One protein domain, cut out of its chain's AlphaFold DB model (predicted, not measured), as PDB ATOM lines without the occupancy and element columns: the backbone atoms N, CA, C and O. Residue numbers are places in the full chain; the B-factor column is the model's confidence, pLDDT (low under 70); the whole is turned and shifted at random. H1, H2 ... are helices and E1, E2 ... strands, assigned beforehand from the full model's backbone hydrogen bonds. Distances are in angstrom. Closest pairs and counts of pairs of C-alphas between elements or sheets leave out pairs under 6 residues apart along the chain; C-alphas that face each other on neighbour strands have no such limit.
ATOM      1  N   LEU A   2     -87.679 -85.105 -71.595       95.19
ATOM      2  CA  LEU A   2     -88.504 -84.173 -72.395       95.19
ATOM      3  C   LEU A   2     -89.638 -84.863 -73.175       95.19
ATOM      4  O   LEU A   2     -90.804 -84.556 -72.951       95.19
ATOM      5  N   LEU A   3     -89.311 -85.842 -74.031       96.69
ATOM      6  CA  LEU A   3     -90.317 -86.569 -74.824       96.69
ATOM      7  C   LEU A   3     -91.370 -87.268 -73.954       96.69
ATOM      8  O   LEU A   3     -92.524 -87.344 -74.349       96.69
ATOM      9  N   HIS A   4     -90.966 -87.735 -72.771       97.44
ATOM     10  CA  HIS A   4     -91.834 -88.426 -71.819       97.44
ATOM     11  C   HIS A   4     -92.808 -87.462 -71.132       97.44
ATOM     12  O   HIS A   4     -94.003 -87.716 -71.040       97.44
ATOM     13  N   ALA A   5     -92.312 -86.305 -70.695       97.06
ATOM     14  CA  ALA A   5     -93.164 -85.265 -70.134       97.06
ATOM     15  C   ALA A   5     -94.150 -84.720 -71.185       97.06
ATOM     16  O   ALA A   5     -95.315 -84.445 -70.886       97.06
ATOM     17  N   LEU A   6     -93.703 -84.604 -72.440       97.31
ATOM     18  CA  LEU A   6     -94.540 -84.133 -73.537       97.31
ATOM     19  C   LEU A   6     -95.630 -85.146 -73.880       97.31
ATOM     20  O   LEU A   6     -96.786 -84.756 -74.023       97.31
ATOM     21  N   SER A   7     -95.293 -86.431 -73.982       97.56
ATOM     22  CA  SER A   7     -96.270 -87.481 -74.271       97.56
ATOM     23  C   SER A   7     -97.340 -87.562 -73.182       97.56
ATOM     24  O   SER A   7     -98.530 -87.584 -73.503       97.56
ATOM     25  N   HIS A   8     -96.944 -87.453 -71.912       97.56
ATOM     26  CA  HIS A   8     -97.867 -87.366 -70.783       97.56
ATOM     27  C   HIS A   8     -98.802 -86.162 -70.891       97.56
ATOM     28  O   HIS A   8    -100.027 -86.299 -70.810       97.56
ATOM     29  N   GLN A   9     -98.241 -84.975 -71.127       96.69
ATOM     30  CA  GLN A   9     -99.031 -83.761 -71.283       96.69
ATOM     31  C   GLN A   9    -100.007 -83.856 -72.465       96.69
ATOM     32  O   GLN A   9    -101.156 -83.414 -72.370       96.69
ATOM     33  N   PHE A  10     -99.559 -84.452 -73.567       96.25
ATOM     34  CA  PHE A  10    -100.345 -84.592 -74.781       96.25
ATOM     35  C   PHE A  10    -101.486 -85.601 -74.608       96.25
ATOM     36  O   PHE A  10    -102.616 -85.291 -74.975       96.25
ATOM     37  N   ILE A  11    -101.251 -86.751 -73.965       95.56
ATOM     38  CA  ILE A  11    -102.305 -87.728 -73.631       95.56
ATOM     39  C   ILE A  11    -103.399 -87.082 -72.770       95.56
ATOM     40  O   ILE A  11    -104.582 -87.235 -73.068       95.56
ATOM     41  N   ARG A  12    -103.030 -86.296 -71.750       94.56
ATOM     42  CA  ARG A  12    -104.011 -85.569 -70.917       94.56
ATOM     43  C   ARG A  12    -104.805 -84.537 -71.713       94.56
ATOM     44  O   ARG A  12    -105.982 -84.296 -71.443       94.56
ATOM     45  N   LEU A  13    -104.171 -83.892 -72.694       93.94
ATOM     46  CA  LEU A  13    -104.866 -82.970 -73.583       93.94
ATOM     47  C   LEU A  13    -105.833 -83.710 -74.515       93.94
ATOM     48  O   LEU A  13    -106.963 -83.250 -74.672       93.94
ATOM     49  N   LEU A  14    -105.428 -84.849 -75.081       92.94
ATOM     50  CA  LEU A  14    -106.290 -85.700 -75.904       92.94
ATOM     51  C   LEU A  14    -107.499 -86.207 -75.114       92.94
ATOM     52  O   LEU A  14    -108.607 -86.153 -75.636       92.94
ATOM     53  N   GLU A  15    -107.329 -86.606 -73.855       91.12
ATOM     54  CA  GLU A  15    -108.452 -86.989 -72.990       91.12
ATOM     55  C   GLU A  15    -109.469 -85.855 -72.850       91.12
ATOM     56  O   GLU A  15    -110.663 -86.038 -73.084       91.12
ATOM     57  N   SER A  16    -108.983 -84.644 -72.578       89.69
ATOM     58  CA  SER A  16    -109.830 -83.459 -72.444       89.69
ATOM     59  C   SER A  16    -110.482 -82.998 -73.756       89.69
ATOM     60  O   SER A  16    -111.505 -82.318 -73.690       89.69
ATOM     61  N   LYS A  17    -109.887 -83.274 -74.924       91.00
ATOM     62  CA  LYS A  17    -110.330 -82.730 -76.225       91.00
ATOM     63  C   LYS A  17    -111.086 -83.737 -77.087       91.00
ATOM     64  O   LYS A  17    -112.051 -83.356 -77.736       91.00
ATOM     65  N   ALA A  18    -110.646 -84.992 -77.103       85.44
ATOM     66  CA  ALA A  18    -111.253 -86.083 -77.865       85.44
ATOM     67  C   ALA A  18    -112.226 -86.925 -77.025       85.44
ATOM     68  O   ALA A  18    -112.939 -87.751 -77.590       85.44
ATOM     69  N   GLY A  19    -112.251 -86.757 -75.695       81.75
ATOM     70  CA  GLY A  19    -113.093 -87.558 -74.802       81.75
ATOM     71  C   GLY A  19    -112.634 -89.013 -74.665       81.75
ATOM     72  O   GLY A  19    -113.398 -89.855 -74.196       81.75
ATOM     73  N   TYR A  20    -111.404 -89.321 -75.086       83.25
ATOM     74  CA  TYR A  20    -110.834 -90.660 -74.985       83.25
ATOM     75  C   TYR A  20    -110.147 -90.820 -73.622       83.25
ATOM     76  O   TYR A  20    -109.240 -90.041 -73.335       83.25
ATOM     77  N   PRO A  21    -110.516 -91.798 -72.780       88.62
ATOM     78  CA  PRO A  21    -109.902 -91.966 -71.467       88.62
ATOM     79  C   PRO A  21    -108.385 -92.100 -71.588       88.62
ATOM     80  O   PRO A  21    -107.897 -92.899 -72.396       88.62
ATOM     81  N   ALA A  22    -107.633 -91.378 -70.754       91.00
ATOM     82  CA  ALA A  22    -106.173 -91.447 -70.771       91.00
ATOM     83  C   ALA A  22    -105.677 -92.889 -70.587       91.00
ATOM     84  O   ALA A  22    -104.725 -93.297 -71.245       91.00
ATOM     85  N   ALA A  23    -106.383 -93.688 -69.775       91.12
ATOM     86  CA  ALA A  23    -106.100 -95.103 -69.514       91.12
ATOM     87  C   ALA A  23    -106.095 -95.995 -70.773       91.12
ATOM     88  O   ALA A  23    -105.452 -97.047 -70.774       91.12
ATOM     89  N   SER A  24    -106.799 -95.580 -71.832       89.50
ATOM     90  CA  SER A  24    -106.913 -96.306 -73.104       89.50
ATOM     91  C   SER A  24    -105.859 -95.876 -74.134       89.50
ATOM     92  O   SER A  24    -105.669 -96.563 -75.145       89.50
ATOM     93  N   LEU A  25    -105.159 -94.767 -73.871       92.06
ATOM     94  CA  LEU A  25    -104.040 -94.262 -74.659       92.06
ATOM     95  C   LEU A  25    -102.721 -94.738 -74.057       92.06
ATOM     96  O   LEU A  25    -102.516 -94.678 -72.847       92.06
ATOM     97  N   LYS A  26    -101.815 -95.187 -74.918       94.00
ATOM     98  CA  LYS A  26    -100.446 -95.544 -74.561       94.00
ATOM     99  C   LYS A  26     -99.462 -94.727 -75.364       94.00
ATOM    100  O   LYS A  26     -99.761 -94.283 -76.471       94.00
ATOM    101  N   GLU A  27     -98.271 -94.591 -74.813       95.25
ATOM    102  CA  GLU A  27     -97.153 -93.923 -75.456       95.25
ATOM    103  C   GLU A  27     -96.000 -94.879 -75.735       95.25
ATOM    104  O   GLU A  27     -95.759 -95.847 -75.015       95.25
ATOM    105  N   ARG A  28     -95.242 -94.574 -76.781       95.44
ATOM    106  CA  ARG A  28     -93.939 -95.168 -77.039       95.44
ATOM    107  C   ARG A  28     -92.975 -94.085 -77.486       95.44
ATOM    108  O   ARG A  28     -93.273 -93.327 -78.406       95.44
ATOM    109  N   ILE A  29     -91.823 -94.032 -76.829       95.69
ATOM    110  CA  ILE A  29     -90.798 -93.019 -77.066       95.69
ATOM    111  C   ILE A  29     -89.690 -93.634 -77.916       95.69
ATOM    112  O   ILE A  29     -89.128 -94.675 -77.576       95.69
ATOM    113  N   TYR A  30     -89.368 -92.962 -79.013       94.50
ATOM    114  CA  TYR A  30     -88.239 -93.262 -79.878       94.50
ATOM    115  C   TYR A  30     -87.222 -92.140 -79.713       94.50
ATOM    116  O   TYR A  30     -87.518 -90.980 -79.984       94.50
ATOM    117  N   SER A  31     -86.029 -92.463 -79.227       93.06
ATOM    118  CA  SER A  31     -84.954 -91.489 -79.079       93.06
ATOM    119  C   SER A  31     -83.622 -92.147 -79.386       93.06
ATOM    120  O   SER A  31     -83.345 -93.249 -78.911       93.06
ATOM    121  N   TYR A  32     -82.816 -91.480 -80.199       92.69
ATOM    122  CA  TYR A  32     -81.480 -91.921 -80.556       92.69
ATOM    123  C   TYR A  32     -80.627 -90.707 -80.898       92.69
ATOM    124  O   TYR A  32     -81.054 -89.825 -81.638       92.69
ATOM    125  N   LEU A  33     -79.426 -90.658 -80.328       89.19
ATOM    126  CA  LEU A  33     -78.558 -89.482 -80.386       89.19
ATOM    127  C   LEU A  33     -77.739 -89.377 -81.681       89.19
ATOM    128  O   LEU A  33     -77.021 -88.399 -81.846       89.19
ATOM    129  N   GLY A  34     -77.851 -90.349 -82.594       85.81
ATOM    130  CA  GLY A  34     -76.971 -90.444 -83.757       85.81
ATOM    131  C   GLY A  34     -75.604 -91.023 -83.381       85.81
ATOM    132  O   GLY A  34     -74.981 -90.597 -82.408       85.81
ATOM    133  N   LYS A  35     -75.135 -92.024 -84.127       87.31
ATOM    134  CA  LYS A  35     -73.736 -92.488 -84.157       87.31
ATOM    135  C   LYS A  35     -73.412 -92.972 -85.566       87.31
ATOM    136  O   LYS A  35     -74.297 -93.506 -86.226       87.31
ATOM    137  N   ASP A  36     -72.164 -92.825 -85.999       77.25
ATOM    138  CA  ASP A  36     -71.659 -93.417 -87.246       77.25
ATOM    139  C   ASP A  36     -72.548 -93.088 -88.473       77.25
ATOM    140  O   ASP A  36     -73.272 -93.937 -88.987       77.25
ATOM    141  N   ASP A  37     -72.540 -91.815 -88.891       80.44
ATOM    142  CA  ASP A  37     -73.291 -91.232 -90.027       80.44
ATOM    143  C   ASP A  37     -74.830 -91.271 -89.954       80.44
ATOM    144  O   ASP A  37     -75.515 -90.744 -90.834       80.44
ATOM    145  N   SER A  38     -75.413 -91.827 -88.891       86.06
ATOM    146  CA  SER A  38     -76.865 -91.805 -88.695       86.06
ATOM    147  C   SER A  38     -77.351 -90.517 -88.016       86.06
ATOM    148  O   SER A  38     -76.788 -90.048 -87.024       86.06
ATOM    149  N   ALA A  39     -78.436 -89.948 -88.548       89.81
ATOM    150  CA  ALA A  39     -79.050 -88.747 -87.993       89.81
ATOM    151  C   ALA A  39     -79.700 -89.024 -86.618       89.81
ATOM    152  O   ALA A  39     -80.256 -90.109 -86.406       89.81
ATOM    153  N   PRO A  40     -79.675 -88.055 -85.684       92.75
ATOM    154  CA  PRO A  40     -80.424 -88.164 -84.439       92.75
ATOM    155  C   PRO A  40     -81.930 -88.262 -84.722       92.75
ATOM    156  O   PRO A  40     -82.439 -87.668 -85.672       92.75
ATOM    157  N   MET A  41     -82.658 -88.991 -83.875       92.56
ATOM    158  CA  MET A  41     -84.116 -89.092 -83.950       92.56
ATOM    159  C   MET A  41     -84.769 -88.884 -82.587       92.56
ATOM    160  O   MET A  41     -84.269 -89.321 -81.546       92.56
ATOM    161  N   ALA A  42     -85.932 -88.247 -82.621       94.88
ATOM    162  CA  ALA A  42     -86.816 -88.044 -81.490       94.88
ATOM    163  C   ALA A  42     -88.257 -88.184 -81.992       94.88
ATOM    164  O   ALA A  42     -88.665 -87.494 -82.921       94.88
ATOM    165  N   GLY A  43     -89.017 -89.100 -81.407       95.25
ATOM    166  CA  GLY A  43     -90.379 -89.392 -81.827       95.25
ATOM    167  C   GLY A  43     -91.221 -89.917 -80.677       95.25
ATOM    168  O   GLY A  43     -90.736 -90.626 -79.795       95.25
ATOM    169  N   ILE A  44     -92.500 -89.569 -80.702       96.81
ATOM    170  CA  ILE A  44     -93.508 -90.052 -79.764       96.81
ATOM    171  C   ILE A  44     -94.603 -90.699 -80.602       96.81
ATOM    172  O   ILE A  44     -95.156 -90.069 -81.500       96.81
ATOM    173  N   LEU A  45     -94.925 -91.953 -80.306       95.62
ATOM    174  CA  LEU A  45     -96.102 -92.625 -80.838       95.62
ATOM    175  C   LEU A  45     -97.144 -92.721 -79.732       95.62
ATOM    176  O   LEU A  45     -96.892 -93.360 -78.714       95.62
ATOM    177  N   ILE A  46     -98.315 -92.135 -79.961       93.75
ATOM    178  CA  ILE A  46     -99.488 -92.328 -79.108       93.75
ATOM    179  C   ILE A  46    -100.449 -93.243 -79.847       93.75
ATOM    180  O   ILE A  46    -100.763 -93.013 -81.013       93.75
ATOM    181  N   TYR A  47    -100.889 -94.301 -79.179       91.31
ATOM    182  CA  TYR A  47    -101.713 -95.335 -79.785       91.31
ATOM    183  C   TYR A  47    -102.758 -95.852 -78.802       91.31
ATOM    184  O   TYR A  47    -102.577 -95.801 -77.584       91.31
ATOM    185  N   THR A  48    -103.860 -96.377 -79.332       87.56
ATOM    186  CA  THR A  48    -104.851 -97.094 -78.530       87.56
ATOM    187  C   THR A  48    -104.439 -98.561 -78.448       87.56
ATOM    188  O   THR A  48    -104.019 -99.162 -79.436       87.56
ATOM    189  N   SER A  49    -104.505 -99.152 -77.256       75.00
ATOM    190  CA  SER A  49    -104.148-100.572 -77.067       75.00
ATOM    191  C   SER A  49    -105.344-101.480 -76.810       75.00
ATOM    192  O   SER A  49    -105.172-102.687 -76.661       75.00
ATOM    193  N   VAL A  50    -106.547-100.903 -76.779       69.75
ATOM    194  CA  VAL A  50    -107.798-101.631 -76.586       69.75
ATOM    195  C   VAL A  50    -108.667-101.431 -77.831       69.75
ATOM    196  O   VAL A  50    -109.080-100.298 -78.081       69.75
ATOM    197  N   PRO A  51    -108.937-102.490 -78.617       56.25
ATOM    198  CA  PRO A  51    -109.634-102.369 -79.899       56.25
ATOM    199  C   PRO A  51    -111.091-101.889 -79.818       56.25
ATOM    200  O   PRO A  51    -111.625-101.504 -80.849       56.25
ATOM    201  N   ASP A  52    -111.733-101.919 -78.640       56.00
ATOM    202  CA  ASP A  52    -113.208-101.944 -78.595       56.00
ATOM    203  C   ASP A  52    -113.879-101.275 -77.373       56.00
ATOM    204  O   ASP A  52    -115.075-101.434 -77.159       56.00
ATOM    205  N   VAL A  53    -113.143-100.555 -76.509       55.09
ATOM    206  CA  VAL A  53    -113.652-100.239 -75.143       55.09
ATOM    207  C   VAL A  53    -113.840 -98.743 -74.847       55.09
ATOM    208  O   VAL A  53    -114.354 -98.386 -73.791       55.09
ATOM    209  N   SER A  54    -113.479 -97.815 -75.740       60.53
ATOM    210  CA  SER A  54    -113.558 -96.376 -75.398       60.53
ATOM    211  C   SER A  54    -114.032 -95.437 -76.509       60.53
ATOM    212  O   SER A  54    -113.753 -94.244 -76.463       60.53
ATOM    213  N   GLY A  55    -114.795 -95.954 -77.475       61.88
ATOM    214  CA  GLY A  55    -115.453 -95.149 -78.509       61.88
ATOM    215  C   GLY A  55    -114.812 -95.258 -79.890       61.88
ATOM    216  O   GLY A  55    -113.840 -95.987 -80.098       61.88
ATOM    217  N   THR A  56    -115.384 -94.543 -80.860       66.19
ATOM    218  CA  THR A  56    -114.871 -94.517 -82.232       66.19
ATOM    219  C   THR A  56    -113.562 -93.725 -82.285       66.19
ATOM    220  O   THR A  56    -113.430 -92.666 -81.674       66.19
ATOM    221  N   LEU A  57    -112.586 -94.199 -83.065       75.62
ATOM    222  CA  LEU A  57    -111.327 -93.471 -83.295       75.62
ATOM    223  C   LEU A  57    -111.524 -92.147 -84.057       75.62
ATOM    224  O   LEU A  57    -110.561 -91.413 -84.243       75.62
ATOM    225  N   GLY A  58    -112.751 -91.828 -84.486       79.69
ATOM    226  CA  GLY A  58    -113.072 -90.648 -85.288       79.69
ATOM    227  C   GLY A  58    -112.639 -89.338 -84.633       79.69
ATOM    228  O   GLY A  58    -112.033 -88.514 -85.304       79.69
ATOM    229  N   GLY A  59    -112.854 -89.176 -83.321       83.12
ATOM    230  CA  GLY A  59    -112.426 -87.968 -82.605       83.12
ATOM    231  C   GLY A  59    -110.902 -87.809 -82.563       83.12
ATOM    232  O   GLY A  59    -110.385 -86.723 -82.796       83.12
ATOM    233  N   LEU A  60    -110.163 -88.900 -82.335       87.00
ATOM    234  CA  LEU A  60    -108.695 -88.875 -82.372       87.00
ATOM    235  C   LEU A  60    -108.167 -88.639 -83.792       87.00
ATOM    236  O   LEU A  60    -107.234 -87.861 -83.969       87.00
ATOM    237  N   ALA A  61    -108.779 -89.270 -84.796       88.50
ATOM    238  CA  ALA A  61    -108.424 -89.085 -86.199       88.50
ATOM    239  C   ALA A  61    -108.660 -87.635 -86.652       88.50
ATOM    240  O   ALA A  61    -107.797 -87.045 -87.290       88.50
ATOM    241  N   GLU A  62    -109.777 -87.025 -86.254       89.38
ATOM    242  CA  GLU A  62    -110.080 -85.626 -86.561       89.38
ATOM    243  C   GLU A  62    -109.071 -84.663 -85.911       89.38
ATOM    244  O   GLU A  62    -108.680 -83.663 -86.509       89.38
ATOM    245  N   LEU A  63    -108.612 -84.958 -84.689       91.19
ATOM    246  CA  LEU A  63    -107.566 -84.183 -84.016       91.19
ATOM    247  C   LEU A  63    -106.169 -84.388 -84.624       91.19
ATOM    248  O   LEU A  63    -105.312 -83.521 -84.448       91.19
ATOM    249  N   ALA A  64    -105.942 -85.492 -85.341       91.25
ATOM    250  CA  ALA A  64    -104.679 -85.787 -86.014       91.25
ATOM    251  C   ALA A  64    -104.491 -85.009 -87.330       91.25
ATOM    252  O   ALA A  64    -103.379 -84.975 -87.859       91.25
ATOM    253  N   GLU A  65    -105.534 -84.343 -87.840       95.12
ATOM    254  CA  GLU A  65    -105.423 -83.437 -88.987       95.12
ATOM    255  C   GLU A  65    -104.356 -82.358 -88.727       95.12
ATOM    256  O   GLU A  65    -104.422 -81.691 -87.687       95.12
ATOM    257  N   PRO A  66    -103.405 -82.107 -89.652       94.94
ATOM    258  CA  PRO A  66    -102.190 -81.335 -89.367       94.94
ATOM    259  C   PRO A  66    -102.423 -79.995 -88.662       94.94
ATOM    260  O   PRO A  66    -101.769 -79.681 -87.672       94.94
ATOM    261  N   LYS A  67    -103.410 -79.212 -89.116       95.25
ATOM    262  CA  LYS A  67    -103.726 -77.903 -88.522       95.25
ATOM    263  C   LYS A  67    -104.231 -78.014 -87.079       95.25
ATOM    264  O   LYS A  67    -103.899 -77.178 -86.242       95.25
ATOM    265  N   ARG A  68    -105.054 -79.023 -86.788       94.75
ATOM    266  CA  ARG A  68    -105.605 -79.265 -85.446       94.75
ATOM    267  C   ARG A  68    -104.544 -79.853 -84.532       94.75
ATOM    268  O   ARG A  68    -104.425 -79.406 -83.396       94.75
ATOM    269  N   LEU A  69    -103.740 -80.774 -85.056       94.50
ATOM    270  CA  LEU A  69    -102.626 -81.379 -84.345       94.50
ATOM    271  C   LEU A  69    -101.613 -80.324 -83.891       94.50
ATOM    272  O   LEU A  69    -101.239 -80.312 -82.722       94.50
ATOM    273  N   LEU A  70    -101.231 -79.398 -84.775       93.94
ATOM    274  CA  LEU A  70    -100.341 -78.287 -84.426       93.94
ATOM    275  C   LEU A  70    -100.941 -77.407 -83.323       93.94
ATOM    276  O   LEU A  70    -100.281 -77.147 -82.322       93.94
ATOM    277  N   ALA A  71    -102.217 -77.027 -83.444       94.38
ATOM    278  CA  ALA A  71    -102.893 -76.238 -82.414       94.38
ATOM    279  C   ALA A  71    -102.991 -76.973 -81.062       94.38
ATOM    280  O   ALA A  71    -102.942 -76.342 -80.004       94.38
ATOM    281  N   LEU A  72    -103.151 -78.300 -81.069       94.69
ATOM    282  CA  LEU A  72    -103.108 -79.117 -79.855       94.69
ATOM    283  C   LEU A  72    -101.704 -79.177 -79.268       94.69
ATOM    284  O   LEU A  72    -101.555 -79.103 -78.053       94.69
ATOM    285  N   LEU A  73    -100.679 -79.303 -80.107       93.88
ATOM    286  CA  LEU A  73     -99.298 -79.359 -79.656       93.88
ATOM    287  C   LEU A  73     -98.886 -78.046 -78.978       93.88
ATOM    288  O   LEU A  73     -98.362 -78.084 -77.867       93.88
ATOM    289  N   THR A  74     -99.236 -76.896 -79.563       94.25
ATOM    290  CA  THR A  74     -99.056 -75.579 -78.927       94.25
ATOM    291  C   THR A  74     -99.764 -75.516 -77.574       94.25
ATOM    292  O   THR A  74     -99.139 -75.194 -76.568       94.25
ATOM    293  N   GLN A  75    -101.033 -75.935 -77.502       95.44
ATOM    294  CA  GLN A  75    -101.774 -75.993 -76.233       95.44
ATOM    295  C   GLN A  75    -101.129 -76.935 -75.203       95.44
ATOM    296  O   GLN A  75    -101.228 -76.694 -73.999       95.44
ATOM    297  N   ALA A  76    -100.503 -78.035 -75.635       95.25
ATOM    298  CA  ALA A  76     -99.803 -78.943 -74.733       95.25
ATOM    299  C   ALA A  76     -98.588 -78.247 -74.105       95.25
ATOM    300  O   ALA A  76     -98.429 -78.311 -72.885       95.25
ATOM    301  N   PHE A  77     -97.803 -77.525 -74.906       95.12
ATOM    302  CA  PHE A  77     -96.684 -76.713 -74.427       95.12
ATOM    303  C   PHE A  77     -97.134 -75.557 -73.525       95.12
ATOM    304  O   PHE A  77     -96.528 -75.310 -72.491       95.12
ATOM    305  N   GLU A  78     -98.250 -74.898 -73.817       94.56
ATOM    306  CA  GLU A  78     -98.788 -73.860 -72.930       94.56
ATOM    307  C   GLU A  78     -99.254 -74.436 -71.586       94.56
ATOM    308  O   GLU A  78     -98.974 -73.871 -70.525       94.56
ATOM    309  N   LYS A  79     -99.939 -75.590 -71.598       94.62
ATOM    310  CA  LYS A  79    -100.481 -76.204 -70.376       94.62
ATOM    311  C   LYS A  79     -99.405 -76.652 -69.387       94.62
ATOM    312  O   LYS A  79     -99.713 -76.701 -68.195       94.62
ATOM    313  N   VAL A  80     -98.174 -76.959 -69.817       94.75
ATOM    314  CA  VAL A  80     -97.120 -77.365 -68.864       94.75
ATOM    315  C   VAL A  80     -96.767 -76.267 -67.864       94.75
ATOM    316  O   VAL A  80     -96.238 -76.586 -66.800       94.75
ATOM    317  N   ASN A  81     -97.115 -75.008 -68.146       94.44
ATOM    318  CA  ASN A  81     -96.906 -73.884 -67.236       94.44
ATOM    319  C   ASN A  81     -97.702 -73.996 -65.930       94.44
ATOM    320  O   ASN A  81     -97.281 -73.439 -64.915       94.44
ATOM    321  N   TRP A  82     -98.803 -74.752 -65.928       94.38
ATOM    322  CA  TRP A  82     -99.795 -74.738 -64.857       94.38
ATOM    323  C   TRP A  82     -99.785 -76.023 -64.029       94.38
ATOM    324  O   TRP A  82     -99.961 -77.124 -64.546       94.38
ATOM    325  N   CYS A  83     -99.577 -75.902 -62.719       96.69
ATOM    326  CA  CYS A  83     -99.864 -76.951 -61.741       96.69
ATOM    327  C   CYS A  83    -100.428 -76.312 -60.478       96.69
ATOM    328  O   CYS A  83     -99.880 -75.335 -59.981       96.69
ATOM    329  N   SER A  84    -101.486 -76.897 -59.920       96.88
ATOM    330  CA  SER A  84    -102.078 -76.433 -58.658       96.88
ATOM    331  C   SER A  84    -101.160 -76.607 -57.444       96.88
ATOM    332  O   SER A  84    -101.426 -76.033 -56.395       96.88
ATOM    333  N   LEU A  85    -100.102 -77.409 -57.580       96.25
ATOM    334  CA  LEU A  85     -99.092 -77.651 -56.550       96.25
ATOM    335  C   LEU A  85     -97.828 -76.806 -56.752       96.25
ATOM    336  O   LEU A  85     -96.840 -77.038 -56.063       96.25
ATOM    337  N   ASP A  86     -97.806 -75.869 -57.703       96.06
ATOM    338  CA  ASP A  86     -96.684 -74.931 -57.799       96.06
ATOM    339  C   ASP A  86     -96.682 -73.953 -56.609       96.06
ATOM    340  O   ASP A  86     -97.756 -73.551 -56.154       96.06
ATOM    341  N   PRO A  87     -95.499 -73.565 -56.088       94.25
ATOM    342  CA  PRO A  87     -94.154 -73.889 -56.589       94.25
ATOM    343  C   PRO A  87     -93.585 -75.226 -56.085       94.25
ATOM    344  O   PRO A  87     -92.584 -75.695 -56.618       94.25
ATOM    345  N   ILE A  88     -94.233 -75.878 -55.112       94.69
ATOM    346  CA  ILE A  88     -93.741 -77.115 -54.475       94.69
ATOM    347  C   ILE A  88     -93.460 -78.204 -55.514       94.69
ATOM    348  O   ILE A  88     -92.453 -78.897 -55.435       94.69
ATOM    349  N   CYS A  89     -94.339 -78.350 -56.507       95.50
ATOM    350  CA  CYS A  89     -94.150 -79.291 -57.604       95.50
ATOM    351  C   CYS A  89     -92.915 -78.941 -58.440       95.50
ATOM    352  O   CYS A  89     -92.082 -79.811 -58.670       95.50
ATOM    353  N   SER A  90     -92.786 -77.690 -58.894       93.94
ATOM    354  CA  SER A  90     -91.672 -77.259 -59.746       93.94
ATOM    355  C   SER A  90     -90.313 -77.240 -59.049       93.94
ATOM    356  O   SER A  90     -89.310 -77.459 -59.712       93.94
ATOM    357  N   GLU A  91     -90.262 -76.999 -57.742       92.50
ATOM    358  CA  GLU A  91     -89.007 -76.917 -56.980       92.50
ATOM    359  C   GLU A  91     -88.554 -78.276 -56.419       92.50
ATOM    360  O   GLU A  91     -87.491 -78.386 -55.812       92.50
ATOM    361  N   HIS A  92     -89.345 -79.337 -56.613       90.19
ATOM    362  CA  HIS A  92     -89.037 -80.656 -56.071       90.19
ATOM    363  C   HIS A  92     -87.878 -81.334 -56.823       90.19
ATOM    364  O   HIS A  92     -87.961 -81.582 -58.027       90.19
ATOM    365  N   GLU A  93     -86.823 -81.737 -56.106       89.44
ATOM    366  CA  GLU A  93     -85.638 -82.363 -56.722       89.44
ATOM    367  C   GLU A  93     -85.811 -83.856 -57.065       89.44
ATOM    368  O   GLU A  93     -85.079 -84.390 -57.901       89.44
ATOM    369  N   GLY A  94     -86.786 -84.528 -56.449       91.38
ATOM    370  CA  GLY A  94     -87.158 -85.912 -56.765       91.38
ATOM    371  C   GLY A  94     -88.286 -86.451 -55.879       91.38
ATOM    372  O   GLY A  94     -88.187 -86.341 -54.665       91.38
ATOM    373  N   GLN A  95     -89.346 -87.005 -56.469       90.31
ATOM    374  CA  GLN A  95     -90.535 -87.575 -55.823       90.31
ATOM    375  C   GLN A  95     -90.946 -88.910 -56.471       90.31
ATOM    376  O   GLN A  95     -90.468 -89.286 -57.547       90.31
ATOM    377  N   GLY A  96     -91.884 -89.617 -55.835       88.31
ATOM    378  CA  GLY A  96     -92.447 -90.863 -56.359       88.31
ATOM    379  C   GLY A  96     -91.452 -92.033 -56.357       88.31
ATOM    380  O   GLY A  96     -90.471 -92.030 -55.605       88.31
ATOM    381  N   PRO A  97     -91.694 -93.075 -57.173       89.06
ATOM    382  CA  PRO A  97     -90.842 -94.257 -57.199       89.06
ATOM    383  C   PRO A  97     -89.383 -93.899 -57.501       89.06
ATOM    384  O   PRO A  97     -89.072 -93.272 -58.515       89.06
ATOM    385  N   LYS A  98     -88.477 -94.324 -56.611       90.56
ATOM    386  CA  LYS A  98     -87.023 -94.094 -56.709       90.56
ATOM    387  C   LYS A  98     -86.606 -92.611 -56.794       90.56
ATOM    388  O   LYS A  98     -85.484 -92.346 -57.208       90.56
ATOM    389  N   GLN A  99     -87.473 -91.665 -56.414       92.06
ATOM    390  CA  GLN A  99     -87.229 -90.220 -56.543       92.06
ATOM    391  C   GLN A  99     -86.925 -89.765 -57.983       92.06
ATOM    392  O   GLN A  99     -86.187 -88.809 -58.200       92.06
ATOM    393  N   LEU A 100     -87.475 -90.461 -58.984       94.69
ATOM    394  CA  LEU A 100     -87.165 -90.214 -60.399       94.69
ATOM    395  C   LEU A 100     -88.088 -89.197 -61.078       94.69
ATOM    396  O   LEU A 100     -87.898 -88.912 -62.261       94.69
ATOM    397  N   ASN A 101     -89.081 -88.663 -60.370       94.56
ATOM    398  CA  ASN A 101     -89.939 -87.596 -60.879       94.56
ATOM    399  C   ASN A 101     -89.535 -86.271 -60.253       94.56
ATOM    400  O   ASN A 101     -89.436 -86.194 -59.039       94.56
ATOM    401  N   LYS A 102     -89.334 -85.226 -61.049       95.00
ATOM    402  CA  LYS A 102     -89.015 -83.887 -60.534       95.00
ATOM    403  C   LYS A 102     -90.273 -83.031 -60.508       95.00
ATOM    404  O   LYS A 102     -91.182 -83.325 -59.727       95.00
ATOM    405  N   ALA A 103     -90.402 -82.080 -61.436       95.81
ATOM    406  CA  ALA A 103     -91.599 -81.268 -61.627       95.81
ATOM    407  C   ALA A 103     -92.755 -82.054 -62.276       95.81
ATOM    408  O   ALA A 103     -93.240 -81.720 -63.362       95.81
ATOM    409  N   ALA A 104     -93.182 -83.134 -61.621       96.38
ATOM    410  CA  ALA A 104     -94.190 -84.064 -62.101       96.38
ATOM    411  C   ALA A 104     -94.982 -84.685 -60.939       96.38
ATOM    412  O   ALA A 104     -94.469 -85.499 -60.176       96.38
ATOM    413  N   CYS A 105     -96.267 -84.339 -60.849       95.56
ATOM    414  CA  CYS A 105     -97.207 -84.867 -59.858       95.56
ATOM    415  C   CYS A 105     -98.538 -85.275 -60.513       95.56
ATOM    416  O   CYS A 105     -98.744 -85.058 -61.713       95.56
ATOM    417  N   HIS A 106     -99.469 -85.826 -59.726       94.06
ATOM    418  CA  HIS A 106    -100.808 -86.204 -60.201       94.06
ATOM    419  C   HIS A 106    -101.592 -85.039 -60.823       94.06
ATOM    420  O   HIS A 106    -102.397 -85.255 -61.724       94.06
ATOM    421  N   ALA A 107    -101.343 -83.798 -60.392       94.38
ATOM    422  CA  ALA A 107    -102.029 -82.639 -60.951       94.38
ATOM    423  C   ALA A 107    -101.519 -82.258 -62.353       94.38
ATOM    424  O   ALA A 107    -102.315 -81.795 -63.173       94.38
ATOM    425  N   CYS A 108    -100.231 -82.463 -62.671       95.31
ATOM    426  CA  CYS A 108     -99.610 -81.931 -63.895       95.31
ATOM    427  C   CYS A 108     -99.070 -82.973 -64.889       95.31
ATOM    428  O   CYS A 108     -99.162 -82.725 -66.087       95.31
ATOM    429  N   GLN A 109     -98.569 -84.131 -64.459       95.94
ATOM    430  CA  GLN A 109     -97.824 -85.027 -65.356       95.94
ATOM    431  C   GLN A 109     -98.193 -86.503 -65.236       95.94
ATOM    432  O   GLN A 109     -98.091 -87.203 -66.232       95.94
ATOM    433  N   LEU A 110     -98.618 -87.012 -64.077       96.00
ATOM    434  CA  LEU A 110     -98.857 -88.457 -63.964       96.00
ATOM    435  C   LEU A 110    -100.092 -88.901 -64.763       96.00
ATOM    436  O   LEU A 110    -101.109 -88.207 -64.799       96.00
ATOM    437  N   LEU A 111     -99.985 -90.076 -65.382       96.38
ATOM    438  CA  LEU A 111    -101.052 -90.766 -66.113       96.38
ATOM    439  C   LEU A 111    -101.499 -92.030 -65.360       96.38
ATOM    440  O   LEU A 111    -100.790 -92.479 -64.455       96.38
ATOM    441  N   PRO A 112    -102.630 -92.659 -65.732       94.56
ATOM    442  CA  PRO A 112    -102.918 -94.028 -65.310       94.56
ATOM    443  C   PRO A 112    -101.740 -94.963 -65.620       94.56
ATOM    444  O   PRO A 112    -101.112 -94.857 -66.674       94.56
ATOM    445  N   GLU A 113    -101.437 -95.897 -64.716       90.81
ATOM    446  CA  GLU A 113    -100.289 -96.809 -64.869       90.81
ATOM    447  C   GLU A 113    -100.357 -97.636 -66.159       90.81
ATOM    448  O   GLU A 113     -99.331 -97.933 -66.762       90.81
ATOM    449  N   THR A 114    -101.567 -97.952 -66.631       90.19
ATOM    450  CA  THR A 114    -101.791 -98.688 -67.882       90.19
ATOM    451  C   THR A 114    -101.366 -97.918 -69.132       90.19
ATOM    452  O   THR A 114    -101.184 -98.542 -70.178       90.19
ATOM    453  N   SER A 115    -101.214 -96.595 -69.046       93.19
ATOM    454  CA  SER A 115    -100.882 -95.712 -70.170       93.19
ATOM    455  C   SER A 115     -99.377 -95.531 -70.365       93.19
ATOM    456  O   SER A 115     -98.896 -95.481 -71.496       93.19
ATOM    457  N   CYS A 116     -98.624 -95.436 -69.266       95.44
ATOM    458  CA  CYS A 116     -97.197 -95.117 -69.288       95.44
ATOM    459  C   CYS A 116     -96.342 -96.390 -69.355       95.44
ATOM    460  O   CYS A 116     -96.267 -97.155 -68.393       95.44
ATOM    461  N   CYS A 117     -95.605 -96.587 -70.453       90.25
ATOM    462  CA  CYS A 117     -94.704 -97.736 -70.608       90.25
ATOM    463  C   CYS A 117     -93.512 -97.745 -69.635       90.25
ATOM    464  O   CYS A 117     -92.863 -98.778 -69.484       90.25
ATOM    465  N   TYR A 118     -93.230 -96.619 -68.977       92.62
ATOM    466  CA  TYR A 118     -92.155 -96.493 -67.994       92.62
ATOM    467  C   TYR A 118     -92.662 -96.525 -66.545       92.62
ATOM    468  O   TYR A 118     -91.850 -96.507 -65.626       92.62
ATOM    469  N   GLY A 119     -93.977 -96.608 -66.310       94.56
ATOM    470  CA  GLY A 119     -94.542 -96.661 -64.959       94.56
ATOM    471  C   GLY A 119     -94.448 -95.337 -64.198       94.56
ATOM    472  O   GLY A 119     -94.150 -95.341 -63.006       94.56
ATOM    473  N   ASN A 120     -94.697 -94.207 -64.871       95.94
ATOM    474  CA  ASN A 120     -94.713 -92.871 -64.264       95.94
ATOM    475  C   ASN A 120     -93.396 -92.509 -63.538       95.94
ATOM    476  O   ASN A 120     -93.430 -91.959 -62.440       95.94
ATOM    477  N   ILE A 121     -92.236 -92.817 -64.129       95.69
ATOM    478  CA  ILE A 121     -90.903 -92.413 -63.631       95.69
ATOM    479  C   ILE A 121     -90.154 -91.595 -64.686       95.69
ATOM    480  O   ILE A 121     -90.448 -91.719 -65.868       95.69
ATOM    481  N   LEU A 122     -89.121 -90.835 -64.313       95.81
ATOM    482  CA  LEU A 122     -88.338 -90.020 -65.259       95.81
ATOM    483  C   LEU A 122     -89.193 -88.935 -65.938       95.81
ATOM    484  O   LEU A 122     -89.051 -88.674 -67.140       95.81
ATOM    485  N   LEU A 123     -90.085 -88.320 -65.160       96.81
ATOM    486  CA  LEU A 123     -90.935 -87.212 -65.583       96.81
ATOM    487  C   LEU A 123     -90.448 -85.897 -64.987       96.81
ATOM    488  O   LEU A 123     -90.179 -85.792 -63.789       96.81
ATOM    489  N   ASP A 124     -90.375 -84.886 -65.838       96.44
ATOM    490  CA  ASP A 124     -90.039 -83.527 -65.447       96.44
ATOM    491  C   ASP A 124     -90.505 -82.562 -66.540       96.44
ATOM    492  O   ASP A 124     -89.988 -82.579 -67.660       96.44
ATOM    493  N   ARG A 125     -91.509 -81.735 -66.230       96.38
ATOM    494  CA  ARG A 125     -92.042 -80.765 -67.194       96.38
ATOM    495  C   ARG A 125     -91.181 -79.511 -67.335       96.38
ATOM    496  O   ARG A 125     -91.468 -78.721 -68.228       96.38
ATOM    497  N   ILE A 126     -90.146 -79.317 -66.506       96.12
ATOM    498  CA  ILE A 126     -89.199 -78.197 -66.657       96.12
ATOM    499  C   ILE A 126     -88.492 -78.272 -68.009       96.12
ATOM    500  O   ILE A 126     -88.296 -77.241 -68.634       96.12
ATOM    501  N   PHE A 127     -88.234 -79.473 -68.537       94.75
ATOM    502  CA  PHE A 127     -87.697 -79.650 -69.896       94.75
ATOM    503  C   PHE A 127     -88.588 -79.072 -71.010       94.75
ATOM    504  O   PHE A 127     -88.169 -79.049 -72.161       94.75
ATOM    505  N   ILE A 128     -89.824 -78.676 -70.693       95.69
ATOM    506  CA  ILE A 128     -90.763 -78.050 -71.624       95.69
ATOM    507  C   ILE A 128     -91.049 -76.616 -71.188       95.69
ATOM    508  O   ILE A 128     -90.923 -75.716 -72.004       95.69
ATOM    509  N   LYS A 129     -91.437 -76.421 -69.918       94.69
ATOM    510  CA  LYS A 129     -91.806 -75.135 -69.300       94.69
ATOM    511  C   LYS A 129     -90.623 -74.163 -69.216       94.69
ATOM    512  O   LYS A 129     -90.829 -72.956 -69.202       94.69
ATOM    513  N   GLY A 130     -89.410 -74.693 -69.114       94.50
ATOM    514  CA  GLY A 130     -88.246 -73.952 -68.665       94.50
ATOM    515  C   GLY A 130     -88.254 -73.700 -67.157       94.50
ATOM    516  O   GLY A 130     -89.210 -74.020 -66.440       94.50
ATOM    517  N   ASN A 131     -87.156 -73.133 -66.668       92.38
ATOM    518  CA  ASN A 131     -86.990 -72.727 -65.268       92.38
ATOM    519  C   ASN A 131     -86.607 -71.247 -65.101       92.38
ATOM    520  O   ASN A 131     -86.346 -70.811 -63.982       92.38
ATOM    521  N   GLY A 132     -86.574 -70.477 -66.194       87.38
ATOM    522  CA  GLY A 132     -86.186 -69.064 -66.174       87.38
ATOM    523  C   GLY A 132     -84.703 -68.823 -65.870       87.38
ATOM    524  O   GLY A 132     -84.339 -67.699 -65.533       87.38
ATOM    525  N   GLN A 133     -83.861 -69.858 -65.952       89.19
ATOM    526  CA  GLN A 133     -82.423 -69.784 -65.695       89.19
ATOM    527  C   GLN A 133     -81.631 -70.372 -66.868       89.19
ATOM    528  O   GLN A 133     -81.152 -69.631 -67.719       89.19
ATOM    529  N   ASP A 134     -81.498 -71.696 -66.914       91.81
ATOM    530  CA  ASP A 134     -80.662 -72.440 -67.863       91.81
ATOM    531  C   ASP A 134     -81.469 -73.309 -68.834       91.81
ATOM    532  O   ASP A 134     -80.943 -73.725 -69.865       91.81
ATOM    533  N   ILE A 135     -82.749 -73.560 -68.543       92.62
ATOM    534  CA  ILE A 135     -83.648 -74.304 -69.427       92.62
ATOM    535  C   ILE A 135     -84.698 -73.325 -69.976       92.62
ATOM    536  O   ILE A 135     -85.510 -72.820 -69.186       92.62
ATOM    537  N   PRO A 136     -84.702 -73.046 -71.296       92.94
ATOM    538  CA  PRO A 136     -85.671 -72.148 -71.910       92.94
ATOM    539  C   PRO A 136     -87.062 -72.786 -71.973       92.94
ATOM    540  O   PRO A 136     -87.216 -74.012 -71.902       92.94
TER     541      PRO A 136
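AT A GLANCE: This is residues 2 to 136 of the 143 residues of an uncharacterized protein of Pasteurellaceae bacterium RH1A (UniProt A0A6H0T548). H1 forms the core, with the hairpin E1 and E2 along one side, H3 crossing another, and loops of residues 80 to 125 over a third; H2 and H4 sit at its opposite ends. Residues 34 to 39, the hairpin's tip, stick out. The printed part has 135 residues with four named helices and two antiparallel strands, H1 E1 E2 H2 H3 H4, class mixed, under half in named elements. It is compact, radius of gyration of the C-alphas 15.5 A, spanning 44 by 42 by 29 A.

IN THESE COORDINATES: H1, residues 2 to 18, 23.5 A, begins at C-alpha 2 (-88.504, -84.173, -72.395). E1 is 25 to 32, 23.4 A; E2 41 to 48, 22.9 A; H2 58 to 63; H3 66 to 79, 19.7 A; H4, 126 to 129, ends at C-alpha 129 (-91.806, -75.135, -69.300).

HOW THE PARTS SIT: H1 touches H3 with residues 6 to 13 alone, closest C-alphas Phe 10 and Ala 76, 5.7 A. In the hairpin, N 28 and O 45 are 2.8 A apart. H1, H2 and H3 have every O i to N i+4 pair within hydrogen-bond range; H4 is too short.

THE WHOLE: The printed part has no cut. The link H3 to H4 is long, 46 residues. Residues 50 to 56 have pLDDT under 70.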